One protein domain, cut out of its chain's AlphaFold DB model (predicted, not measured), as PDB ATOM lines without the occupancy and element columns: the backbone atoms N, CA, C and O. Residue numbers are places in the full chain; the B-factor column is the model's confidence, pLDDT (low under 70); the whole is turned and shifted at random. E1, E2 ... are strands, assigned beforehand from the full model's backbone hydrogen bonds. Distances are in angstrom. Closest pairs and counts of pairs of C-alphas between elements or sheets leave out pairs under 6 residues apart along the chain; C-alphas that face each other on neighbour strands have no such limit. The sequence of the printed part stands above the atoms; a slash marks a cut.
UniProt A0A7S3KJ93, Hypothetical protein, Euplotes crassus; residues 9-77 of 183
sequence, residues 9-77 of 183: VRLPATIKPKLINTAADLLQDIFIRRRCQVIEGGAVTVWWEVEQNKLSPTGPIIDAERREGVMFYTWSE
ATOM      1  N   VAL A   9     -47.023 -35.695 -51.105       80.56
ATOM      2  CA  VAL A   9     -46.981 -37.049 -50.509       80.56
ATOM      3  C   VAL A   9     -48.319 -37.770 -50.674       80.56
ATOM      4  O   VAL A   9     -49.371 -37.239 -50.318       80.56
ATOM      5  N   ARG A  10     -48.296 -39.019 -51.160       80.75
ATOM      6  CA  ARG A  10     -49.479 -39.890 -51.171       80.75
ATOM      7  C   ARG A  10     -49.517 -40.736 -49.905       80.75
ATOM      8  O   ARG A  10     -48.568 -41.464 -49.607       80.75
ATOM      9  N   LEU A  11     -50.644 -40.676 -49.207       79.75
ATOM     10  CA  LEU A  11     -50.962 -41.489 -48.041       79.75
ATOM     11  C   LEU A  11     -51.959 -42.577 -48.476       79.75
ATOM     12  O   LEU A  11     -53.161 -42.313 -48.548       79.75
ATOM     13  N   PRO A  12     -51.473 -43.771 -48.861       76.56
ATOM     14  CA  PRO A  12     -52.348 -44.897 -49.158       76.56
ATOM     15  C   PRO A  12     -52.998 -45.438 -47.877       76.56
ATOM     16  O   PRO A  12     -52.529 -45.166 -46.774       76.56
ATOM     17  N   ALA A  13     -53.981 -46.326 -48.025       70.50
ATOM     18  CA  ALA A  13     -54.546 -47.106 -46.911       70.50
ATOM     19  C   ALA A  13     -53.548 -48.102 -46.256       70.50
ATOM     20  O   ALA A  13     -53.929 -48.919 -45.420       70.50
ATOM     21  N   THR A  14     -52.269 -48.069 -46.646       72.31
ATOM     22  CA  THR A  14     -51.197 -48.930 -46.123       72.31
ATOM     23  C   THR A  14     -50.248 -48.140 -45.220       72.31
ATOM     24  O   THR A  14     -50.152 -46.921 -45.302       72.31
ATOM     25  N   ILE A  15     -49.496 -48.843 -44.367       74.69
ATOM     26  CA  ILE A  15     -48.633 -48.255 -43.322       74.69
ATOM     27  C   ILE A  15     -47.506 -47.366 -43.889       74.69
ATOM     28  O   ILE A  15     -46.968 -46.519 -43.178       74.69
ATOM     29  N   LYS A  16     -47.116 -47.550 -45.158       78.56
ATOM     30  CA  LYS A  16     -45.970 -46.851 -45.755       78.56
ATOM     31  C   LYS A  16     -46.434 -45.756 -46.724       78.56
ATOM     32  O   LYS A  16     -47.035 -46.089 -47.748       78.56
ATOM     33  N   PRO A  17     -46.117 -44.473 -46.459       75.19
ATOM     34  CA  PRO A  17     -46.423 -43.395 -47.387       75.19
ATOM     35  C   PRO A  17     -45.609 -43.561 -48.671       75.19
ATOM     36  O   PRO A  17     -44.445 -43.972 -48.640       75.19
ATOM     37  N   LYS A  18     -46.218 -43.227 -49.810       79.00
ATOM     38  CA  LYS A  18     -45.556 -43.284 -51.115       79.00
ATOM     39  C   LYS A  18     -45.329 -41.864 -51.620       79.00
ATOM     40  O   LYS A  18     -46.275 -41.099 -51.796       79.00
ATOM     41  N   LEU A  19     -44.069 -41.514 -51.864       71.94
ATOM     42  CA  LEU A  19     -43.717 -40.242 -52.493       71.94
ATOM     43  C   LEU A  19     -44.132 -40.274 -53.971       71.94
ATOM     44  O   LEU A  19     -43.979 -41.297 -54.647       71.94
ATOM     45  N   ILE A  20     -44.704 -39.173 -54.459       70.56
ATOM     46  CA  ILE A  20     -45.071 -39.028 -55.870       70.56
ATOM     47  C   ILE A  20     -43.896 -38.344 -56.573       70.56
ATOM     48  O   ILE A  20     -43.746 -37.130 -56.505       70.56
ATOM     49  N   ASN A  21     -43.052 -39.132 -57.240       62.81
ATOM     50  CA  ASN A  21     -41.809 -38.657 -57.868       62.81
ATOM     51  C   ASN A  21     -42.015 -38.226 -59.337       62.81
ATOM     52  O   ASN A  21     -41.127 -38.406 -60.165       62.81
ATOM     53  N   THR A  22     -43.208 -37.748 -59.701       58.19
ATOM     54  CA  THR A  22     -43.640 -37.696 -61.111       58.19
ATOM     55  C   THR A  22     -43.142 -36.474 -61.893       58.19
ATOM     56  O   THR A  22     -43.242 -36.472 -63.113       58.19
ATOM     57  N   ALA A  23     -42.522 -35.476 -61.262       56.69
ATOM     58  CA  ALA A  23     -41.818 -34.427 -61.998       56.69
ATOM     59  C   ALA A  23     -40.644 -33.883 -61.179       56.69
ATOM     60  O   ALA A  23     -40.838 -33.379 -60.074       56.69
ATOM     61  N   ALA A  24     -39.431 -33.958 -61.734       58.38
ATOM     62  CA  ALA A  24     -38.256 -33.272 -61.188       58.38
ATOM     63  C   ALA A  24     -38.472 -31.745 -61.110       58.38
ATOM     64  O   ALA A  24     -37.873 -31.079 -60.270       58.38
ATOM     65  N   ASP A  25     -39.393 -31.223 -61.923       58.41
ATOM     66  CA  ASP A  25     -39.791 -29.813 -61.972       58.41
ATOM     67  C   ASP A  25     -40.642 -29.361 -60.771       58.41
ATOM     68  O   ASP A  25     -40.877 -28.168 -60.598       58.41
ATOM     69  N   LEU A  26     -41.102 -30.293 -59.925       61.81
ATOM     70  CA  LEU A  26     -41.839 -29.990 -58.689       61.81
ATOM     71  C   LEU A  26     -40.941 -29.977 -57.444       61.81
ATOM     72  O   LEU A  26     -41.434 -29.764 -56.335       61.81
ATOM     73  N   LEU A  27     -39.640 -30.229 -57.603       65.69
ATOM     74  CA  LEU A  27     -38.694 -30.184 -56.496       65.69
ATOM     75  C   LEU A  27     -38.481 -28.735 -56.064       65.69
ATOM     76  O   LEU A  27     -38.170 -27.867 -56.877       65.69
ATOM     77  N   GLN A  28     -38.638 -28.487 -54.767       69.19
ATOM     78  CA  GLN A  28     -38.466 -27.155 -54.198       69.19
ATOM     79  C   GLN A  28     -37.134 -27.030 -53.464       69.19
ATOM     80  O   GLN A  28     -36.615 -27.979 -52.865       69.19
ATOM     81  N   ASP A  29     -36.599 -25.813 -53.497       69.69
ATOM     82  CA  ASP A  29     -35.428 -25.434 -52.725       69.69
ATOM     83  C   ASP A  29     -35.827 -25.067 -51.293       69.69
ATOM     84  O   ASP A  29     -36.716 -24.244 -51.058       69.69
ATOM     85  N   ILE A  30     -35.114 -25.670 -50.340       76.19
ATOM     86  CA  ILE A  30     -35.208 -25.371 -48.913       76.19
ATOM     87  C   ILE A  30     -33.896 -24.760 -48.435       76.19
ATOM     88  O   ILE A  30     -32.818 -25.328 -48.636       76.19
ATOM     89  N   PHE A  31     -34.010 -23.637 -47.733       78.38
ATOM     90  CA  PHE A  31     -32.925 -22.974 -47.032       78.38
ATOM     91  C   PHE A  31     -33.024 -23.253 -45.537       78.38
ATOM     92  O   PHE A  31     -34.088 -23.150 -44.935       78.38
ATOM     93  N   ILE A  32     -31.896 -23.603 -44.932       82.06
ATOM     94  CA  ILE A  32     -31.794 -23.880 -43.504       82.06
ATOM     95  C   ILE A  32     -30.928 -22.781 -42.885       82.06
ATOM     96  O   ILE A  32     -29.776 -22.599 -43.287       82.06
ATOM     97  N   ARG A  33     -31.468 -22.046 -41.909       84.12
ATOM     98  CA  ARG A  33     -30.754 -21.010 -41.149       84.12
ATOM     99  C   ARG A  33     -30.549 -21.479 -39.712       84.12
ATOM    100  O   ARG A  33     -31.476 -21.955 -39.067       84.12
ATOM    101  N   ARG A  34     -29.336 -21.315 -39.185       86.06
ATOM    102  CA  ARG A  34     -29.051 -21.518 -37.758       86.06
ATOM    103  C   ARG A  34     -29.306 -20.210 -37.014       86.06
ATOM    104  O   ARG A  34     -28.718 -19.189 -37.366       86.06
ATOM    105  N   ARG A  35     -30.134 -20.241 -35.974       88.06
ATOM    106  CA  ARG A  35     -30.348 -19.114 -35.056       88.06
ATOM    107  C   ARG A  35     -29.712 -19.456 -33.714       88.06
ATOM    108  O   ARG A  35     -29.790 -20.597 -33.262       88.06
ATOM    109  N   CYS A  36     -29.044 -18.486 -33.103       87.25
ATOM    110  CA  CYS A  36     -28.589 -18.579 -31.725       87.25
ATOM    111  C   CYS A  36     -29.120 -17.380 -30.948       87.25
ATOM    112  O   CYS A  36     -29.143 -16.259 -31.457       87.25
ATOM    113  N   GLN A  37     -29.548 -17.627 -29.718       90.06
ATOM    114  CA  GLN A  37     -29.917 -16.585 -28.780       90.06
ATOM    115  C   GLN A  37     -29.177 -16.835 -27.477       90.06
ATOM    116  O   GLN A  37     -29.174 -17.948 -26.949       90.06
ATOM    117  N   VAL A  38     -28.510 -15.794 -26.991       87.19
ATOM    118  CA  VAL A  38     -27.852 -15.804 -25.689       87.19
ATOM    119  C   VAL A  38     -28.888 -15.359 -24.666       87.19
ATOM    120  O   VAL A  38     -29.473 -14.287 -24.811       87.19
ATOM    121  N   ILE A  39     -29.146 -16.202 -23.675       87.19
ATOM    122  CA  ILE A  39     -30.078 -15.923 -22.584       87.19
ATOM    123  C   ILE A  39     -29.303 -15.238 -21.450       87.19
ATOM    124  O   ILE A  39     -28.130 -15.555 -21.212       87.19
ATOM    125  N   GLU A  40     -29.943 -14.297 -20.750       74.44
ATOM    126  CA  GLU A  40     -29.398 -13.649 -19.550       74.44
ATOM    127  C   GLU A  40     -29.118 -14.719 -18.478       74.44
ATOM    128  O   GLU A  40     -30.026 -15.259 -17.853       74.44
ATOM    129  N   GLY A  41     -27.848 -15.113 -18.354       78.31
ATOM    130  CA  GLY A  41     -27.408 -16.308 -17.618       78.31
ATOM    131  C   GLY A  41     -26.280 -17.091 -18.303       78.31
ATOM    132  O   GLY A  41     -25.772 -18.053 -17.737       78.31
ATOM    133  N   GLY A  42     -25.872 -16.696 -19.517       79.81
ATOM    134  CA  GLY A  42     -24.742 -17.297 -20.244       79.81
ATOM    135  C   GLY A  42     -25.084 -18.590 -20.991       79.81
ATOM    136  O   GLY A  42     -24.241 -19.135 -21.702       79.81
ATOM    137  N   ALA A  43     -26.326 -19.067 -20.881       78.56
ATOM    138  CA  ALA A  43     -26.828 -20.182 -21.670       78.56
ATOM    139  C   ALA A  43     -27.126 -19.727 -23.110       78.56
ATOM    140  O   ALA A  43     -27.796 -18.718 -23.332       78.56
ATOM    141  N   VAL A  44     -26.635 -20.480 -24.098       88.12
ATOM    142  CA  VAL A  44     -26.875 -20.221 -25.525       88.12
ATOM    143  C   VAL A  44     -27.863 -21.251 -26.055       88.12
ATOM    144  O   VAL A  44     -27.548 -22.440 -26.119       88.12
ATOM    145  N   THR A  45     -29.039 -20.803 -26.483       86.75
ATOM    146  CA  THR A  45     -30.016 -21.655 -27.165       86.75
ATOM    147  C   THR A  45     -29.809 -21.547 -28.667       86.75
ATOM    148  O   THR A  45     -29.672 -20.454 -29.216       86.75
ATOM    149  N   VAL A  46     -29.763 -22.695 -29.339       90.88
ATOM    150  CA  VAL A  46     -29.564 -22.793 -30.786       90.88
ATOM    151  C   VAL A  46     -30.711 -23.596 -31.377       90.88
ATOM    152  O   VAL A  46     -31.022 -24.674 -30.880       90.88
ATOM    153  N   TRP A  47     -31.304 -23.098 -32.456       89.56
ATOM    154  CA  TRP A  47     -32.306 -23.828 -33.229       89.56
ATOM    155  C   TRP A  47     -32.099 -23.621 -34.728       89.56
ATOM    156  O   TRP A  47     -31.357 -22.736 -35.169       89.56
ATOM    157  N   TRP A  48     -32.745 -24.480 -35.509       87.31
ATOM    158  CA  TRP A  48     -32.744 -24.416 -36.961       87.31
ATOM    159  C   TRP A  48     -34.091 -23.899 -37.444       87.31
ATOM    160  O   TRP A  48     -35.138 -24.374 -37.014       87.31
ATOM    161  N   GLU A  49     -34.045 -22.925 -38.338       83.50
ATOM    162  CA  GLU A  49     -35.203 -22.361 -39.015       83.50
ATOM    163  C   GLU A  49     -35.145 -22.767 -40.488       83.50
ATOM    164  O   GLU A  49     -34.083 -22.723 -41.115       83.50
ATOM    165  N   VAL A  50     -36.278 -23.212 -41.023       81.75
ATOM    166  CA  VAL A  50     -36.383 -23.756 -42.377       81.75
ATOM    167  C   VAL A  50     -37.261 -22.828 -43.206       81.75
ATOM    168  O   VAL A  50     -38.405 -22.571 -42.845       81.75
ATOM    169  N   GLU A  51     -36.729 -22.337 -44.321       75.75
ATOM    170  CA  GLU A  51     -37.395 -21.401 -45.224       75.75
ATOM    171  C   GLU A  51     -37.493 -22.020 -46.625       75.75
ATOM    172  O   GLU A  51     -36.500 -22.493 -47.180       75.75
ATOM    173  N   GLN A  52     -38.693 -22.043 -47.203       70.69
ATOM    174  CA  GLN A  52     -38.931 -22.543 -48.559       70.69
ATOM    175  C   GLN A  52     -38.870 -21.411 -49.588       70.69
ATOM    176  O   GLN A  52     -39.333 -20.297 -49.331       70.69
ATOM    177  N   ASN A  53     -38.348 -21.699 -50.784       66.94
ATOM    178  CA  ASN A  53     -38.455 -20.770 -51.907       66.94
ATOM    179  C   ASN A  53     -39.907 -20.717 -52.422       66.94
ATOM    180  O   ASN A  53     -40.521 -21.754 -52.663       66.94
ATOM    181  N   LYS A  54     -40.453 -19.512 -52.634       60.09
ATOM    182  CA  LYS A  54     -41.869 -19.261 -52.979       60.09
ATOM    183  C   LYS A  54     -42.279 -19.672 -54.404       60.09
ATOM    184  O   LYS A  54     -43.292 -19.190 -54.907       60.09
ATOM    185  N   LEU A  55     -41.525 -20.528 -55.088       57.19
ATOM    186  CA  LEU A  55     -41.856 -20.922 -56.454       57.19
ATOM    187  C   LEU A  55     -42.853 -22.091 -56.431       57.19
ATOM    188  O   LEU A  55     -42.473 -23.258 -56.443       57.19
ATOM    189  N   SER A  56     -44.145 -21.768 -56.366       53.53
ATOM    190  CA  SER A  56     -45.215 -22.722 -56.674       53.53
ATOM    191  C   SER A  56     -45.835 -22.342 -58.022       53.53
ATOM    192  O   SER A  56     -46.529 -21.327 -58.087       53.53
ATOM    193  N   PRO A  57     -45.583 -23.095 -59.111       53.88
ATOM    194  CA  PRO A  57     -46.124 -22.768 -60.432       53.88
ATOM    195  C   PRO A  57     -47.613 -23.113 -60.611       53.88
ATOM    196  O   PRO A  57     -48.217 -22.667 -61.583       53.88
ATOM    197  N   THR A  58     -48.221 -23.920 -59.727       53.16
ATOM    198  CA  THR A  58     -49.523 -24.547 -60.041       53.16
ATOM    199  C   THR A  58     -50.325 -24.981 -58.802       53.16
ATOM    200  O   THR A  58     -50.848 -26.090 -58.738       53.16
ATOM    201  N   GLY A  59     -50.409 -24.130 -57.776       53.22
ATOM    202  CA  GLY A  59     -51.284 -24.348 -56.614       53.22
ATOM    203  C   GLY A  59     -52.480 -23.387 -56.612       53.22
ATOM    204  O   GLY A  59     -52.357 -22.292 -57.161       53.22
ATOM    205  N   PRO A  60     -53.630 -23.747 -56.007       52.97
ATOM    206  CA  PRO A  60     -54.718 -22.795 -55.808       52.97
ATOM    207  C   PRO A  60     -54.185 -21.578 -55.044       52.97
ATOM    208  O   PRO A  60     -53.485 -21.731 -54.042       52.97
ATOM    209  N   ILE A  61     -54.490 -20.386 -55.561       53.91
ATOM    210  CA  ILE A  61     -54.101 -19.089 -55.002       53.91
ATOM    211  C   ILE A  61     -54.873 -18.913 -53.690       53.91
ATOM    212  O   ILE A  61     -55.953 -18.337 -53.655       53.91
ATOM    213  N   ILE A  62     -54.360 -19.502 -52.617       54.50
ATOM    214  CA  ILE A  62     -54.683 -19.087 -51.255       54.50
ATOM    215  C   ILE A  62     -53.816 -17.867 -50.983       54.50
ATOM    216  O   ILE A  62     -52.600 -17.934 -51.167       54.50
ATOM    217  N   ASP A  63     -54.473 -16.761 -50.637       48.91
ATOM    218  CA  ASP A  63     -53.891 -15.434 -50.473       48.91
ATOM    219  C   ASP A  63     -52.488 -15.484 -49.871       48.91
ATOM    220  O   ASP A  63     -52.246 -16.082 -48.818       48.91
ATOM    221  N   ALA A  64     -51.556 -14.856 -50.585       52.62
ATOM    222  CA  ALA A  64     -50.137 -14.801 -50.276       52.62
ATOM    223  C   ALA A  64     -49.840 -13.892 -49.071       52.62
ATOM    224  O   ALA A  64     -48.911 -13.080 -49.106       52.62
ATOM    225  N   GLU A  65     -50.592 -14.033 -47.980       52.50
ATOM    226  CA  GLU A  65     -50.086 -13.629 -46.682       52.50
ATOM    227  C   GLU A  65     -48.873 -14.501 -46.369       52.50
ATOM    228  O   GLU A  65     -48.866 -15.717 -46.566       52.50
ATOM    229  N   ARG A  66     -47.796 -13.841 -45.957       50.56
ATOM    230  CA  ARG A  66     -46.490 -14.426 -45.666       50.56
ATOM    231  C   ARG A  66     -46.614 -15.405 -44.494       50.56
ATOM    232  O   ARG A  66     -46.288 -15.062 -43.367       50.56
ATOM    233  N   ARG A  67     -47.091 -16.620 -44.761       53.06
ATOM    234  CA  ARG A  67     -47.100 -17.710 -43.790       53.06
ATOM    235  C   ARG A  67     -45.656 -18.141 -43.576       53.06
ATOM    236  O   ARG A  67     -45.014 -18.669 -44.480       53.06
ATOM    237  N   GLU A  68     -45.131 -17.841 -42.397       59.22
ATOM    238  CA  GLU A  68     -43.858 -18.364 -41.918       59.22
ATOM    239  C   GLU A  68     -44.043 -19.870 -41.678       59.22
ATOM    240  O   GLU A  68     -44.733 -20.279 -40.746       59.22
ATOM    241  N   GLY A  69     -43.528 -20.714 -42.578       65.19
ATOM    242  CA  GLY A  69     -43.662 -22.166 -42.450       65.19
ATOM    243  C   GLY A  69     -43.375 -22.953 -43.727       65.19
ATOM    244  O   GLY A  69     -43.290 -22.402 -44.822       65.19
ATOM    245  N   VAL A  70     -43.227 -24.269 -43.560       73.19
ATOM    246  CA  VAL A  70     -43.012 -25.240 -44.641       73.19
ATOM    247  C   VAL A  70     -44.363 -25.820 -45.062       73.19
ATOM    248  O   VAL A  70     -45.052 -26.439 -44.252       73.19
ATOM    249  N   MET A  71     -44.736 -25.649 -46.328       71.00
ATOM    250  CA  MET A  71     -45.962 -26.183 -46.918       71.00
ATOM    251  C   MET A  71     -45.680 -27.500 -47.650       71.00
ATOM    252  O   MET A  71     -44.708 -27.618 -48.401       71.00
ATOM    253  N   PHE A  72     -46.557 -28.484 -47.453       73.50
ATOM    254  CA  PHE A  72     -46.609 -29.721 -48.233       73.50
ATOM    255  C   PHE A  72     -48.065 -30.168 -48.416       73.50
ATOM    256  O   PHE A  72     -48.924 -29.896 -47.578       73.50
ATOM    257  N   TYR A  73     -48.344 -30.851 -49.523       77.50
ATOM    258  CA  TYR A  73     -49.649 -31.379 -49.897       77.50
ATOM    259  C   TYR A  73     -49.703 -32.886 -49.652       77.50
ATOM    260  O   TYR A  73     -48.791 -33.627 -50.034       77.50
ATOM    261  N   THR A  74     -50.797 -33.350 -49.044       80.31
ATOM    262  CA  THR A  74     -51.058 -34.772 -48.810       80.31
ATOM    263  C   THR A  74     -52.320 -35.220 -49.541       80.31
ATOM    264  O   THR A  74     -53.358 -34.564 -49.473       80.31
ATOM    265  N   TRP A  75     -52.251 -36.359 -50.233       81.44
ATOM    266  CA  TRP A  75     -53.446 -37.045 -50.743       81.44
ATOM    267  C   TRP A  75     -53.757 -38.232 -49.849       81.44
ATOM    268  O   TRP A  75     -52.953 -39.161 -49.776       81.44
ATOM    269  N   SER A  76     -54.915 -38.196 -49.194       82.56
ATOM    270  CA  SER A  76     -55.398 -39.274 -48.333       82.56
ATOM    271  C   SER A  76     -56.367 -40.177 -49.092       82.56
ATOM    272  O   SER A  76     -57.326 -39.700 -49.703       82.56
ATOM    273  N   GLU A  77     -56.109 -41.481 -49.071       83.94
ATOM    274  CA  GLU A  77     -57.020 -42.490 -49.605       83.94
ATOM    275  C   GLU A  77     -58.136 -42.803 -48.597       83.94
ATOM    276  O   GLU A  77     -57.907 -42.867 -47.389       83.94
TER     277      GLU A  77
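This is residues 9 to 77 of the 183 residues of the protein "Hypothetical protein" of Euplotes crassus (UniProt A0A7S3KJ93). With little regular structure, the domain is a long two-stranded hairpin arm, E2 and E3, joined by long loops to a small parallel pair, E1 and E4. The printed part has 69 residues, no named helix and four strands in the order E1, E2, E3, E4; it is all strand, with 25 residues in named elements. It is extended, with a radius of gyration of the C-alphas of 17.4 A, and elongated, spanning 51 by 32 by 22 A.

E2, residues 30 to 38, and E3, residues 44 to 52, form an antiparallel hairpin at 158 degrees; N 33 and O 49 are 2.8 A apart, within hydrogen-bond range. E1, residues 9 to 11, and E4, residues 73 to 76, are parallel neighbours at 18 degrees, with N 11 and O 75 2.8 A apart. E1 and E3 are apart, as are E2 and E4. Residues 9 to 10 also pair antiparallel with residues 18 to 19.

E2 measures 26.2 A from C-alpha 30 at (-35.208, -25.371, -48.913), and E3 26.1 A. E1 measures 6.5 A and E4 9.9 A, ending at C-alpha 76 at (-55.398, -39.274, -48.333).

The farthest C-alphas, of Thr 22 and Gly 41, are 51.1 A apart. The printed part has no cut. The links E1 to E2 and E3 to E4 are long. Residues 21 to 29 and 53 to 69 have pLDDT under 70.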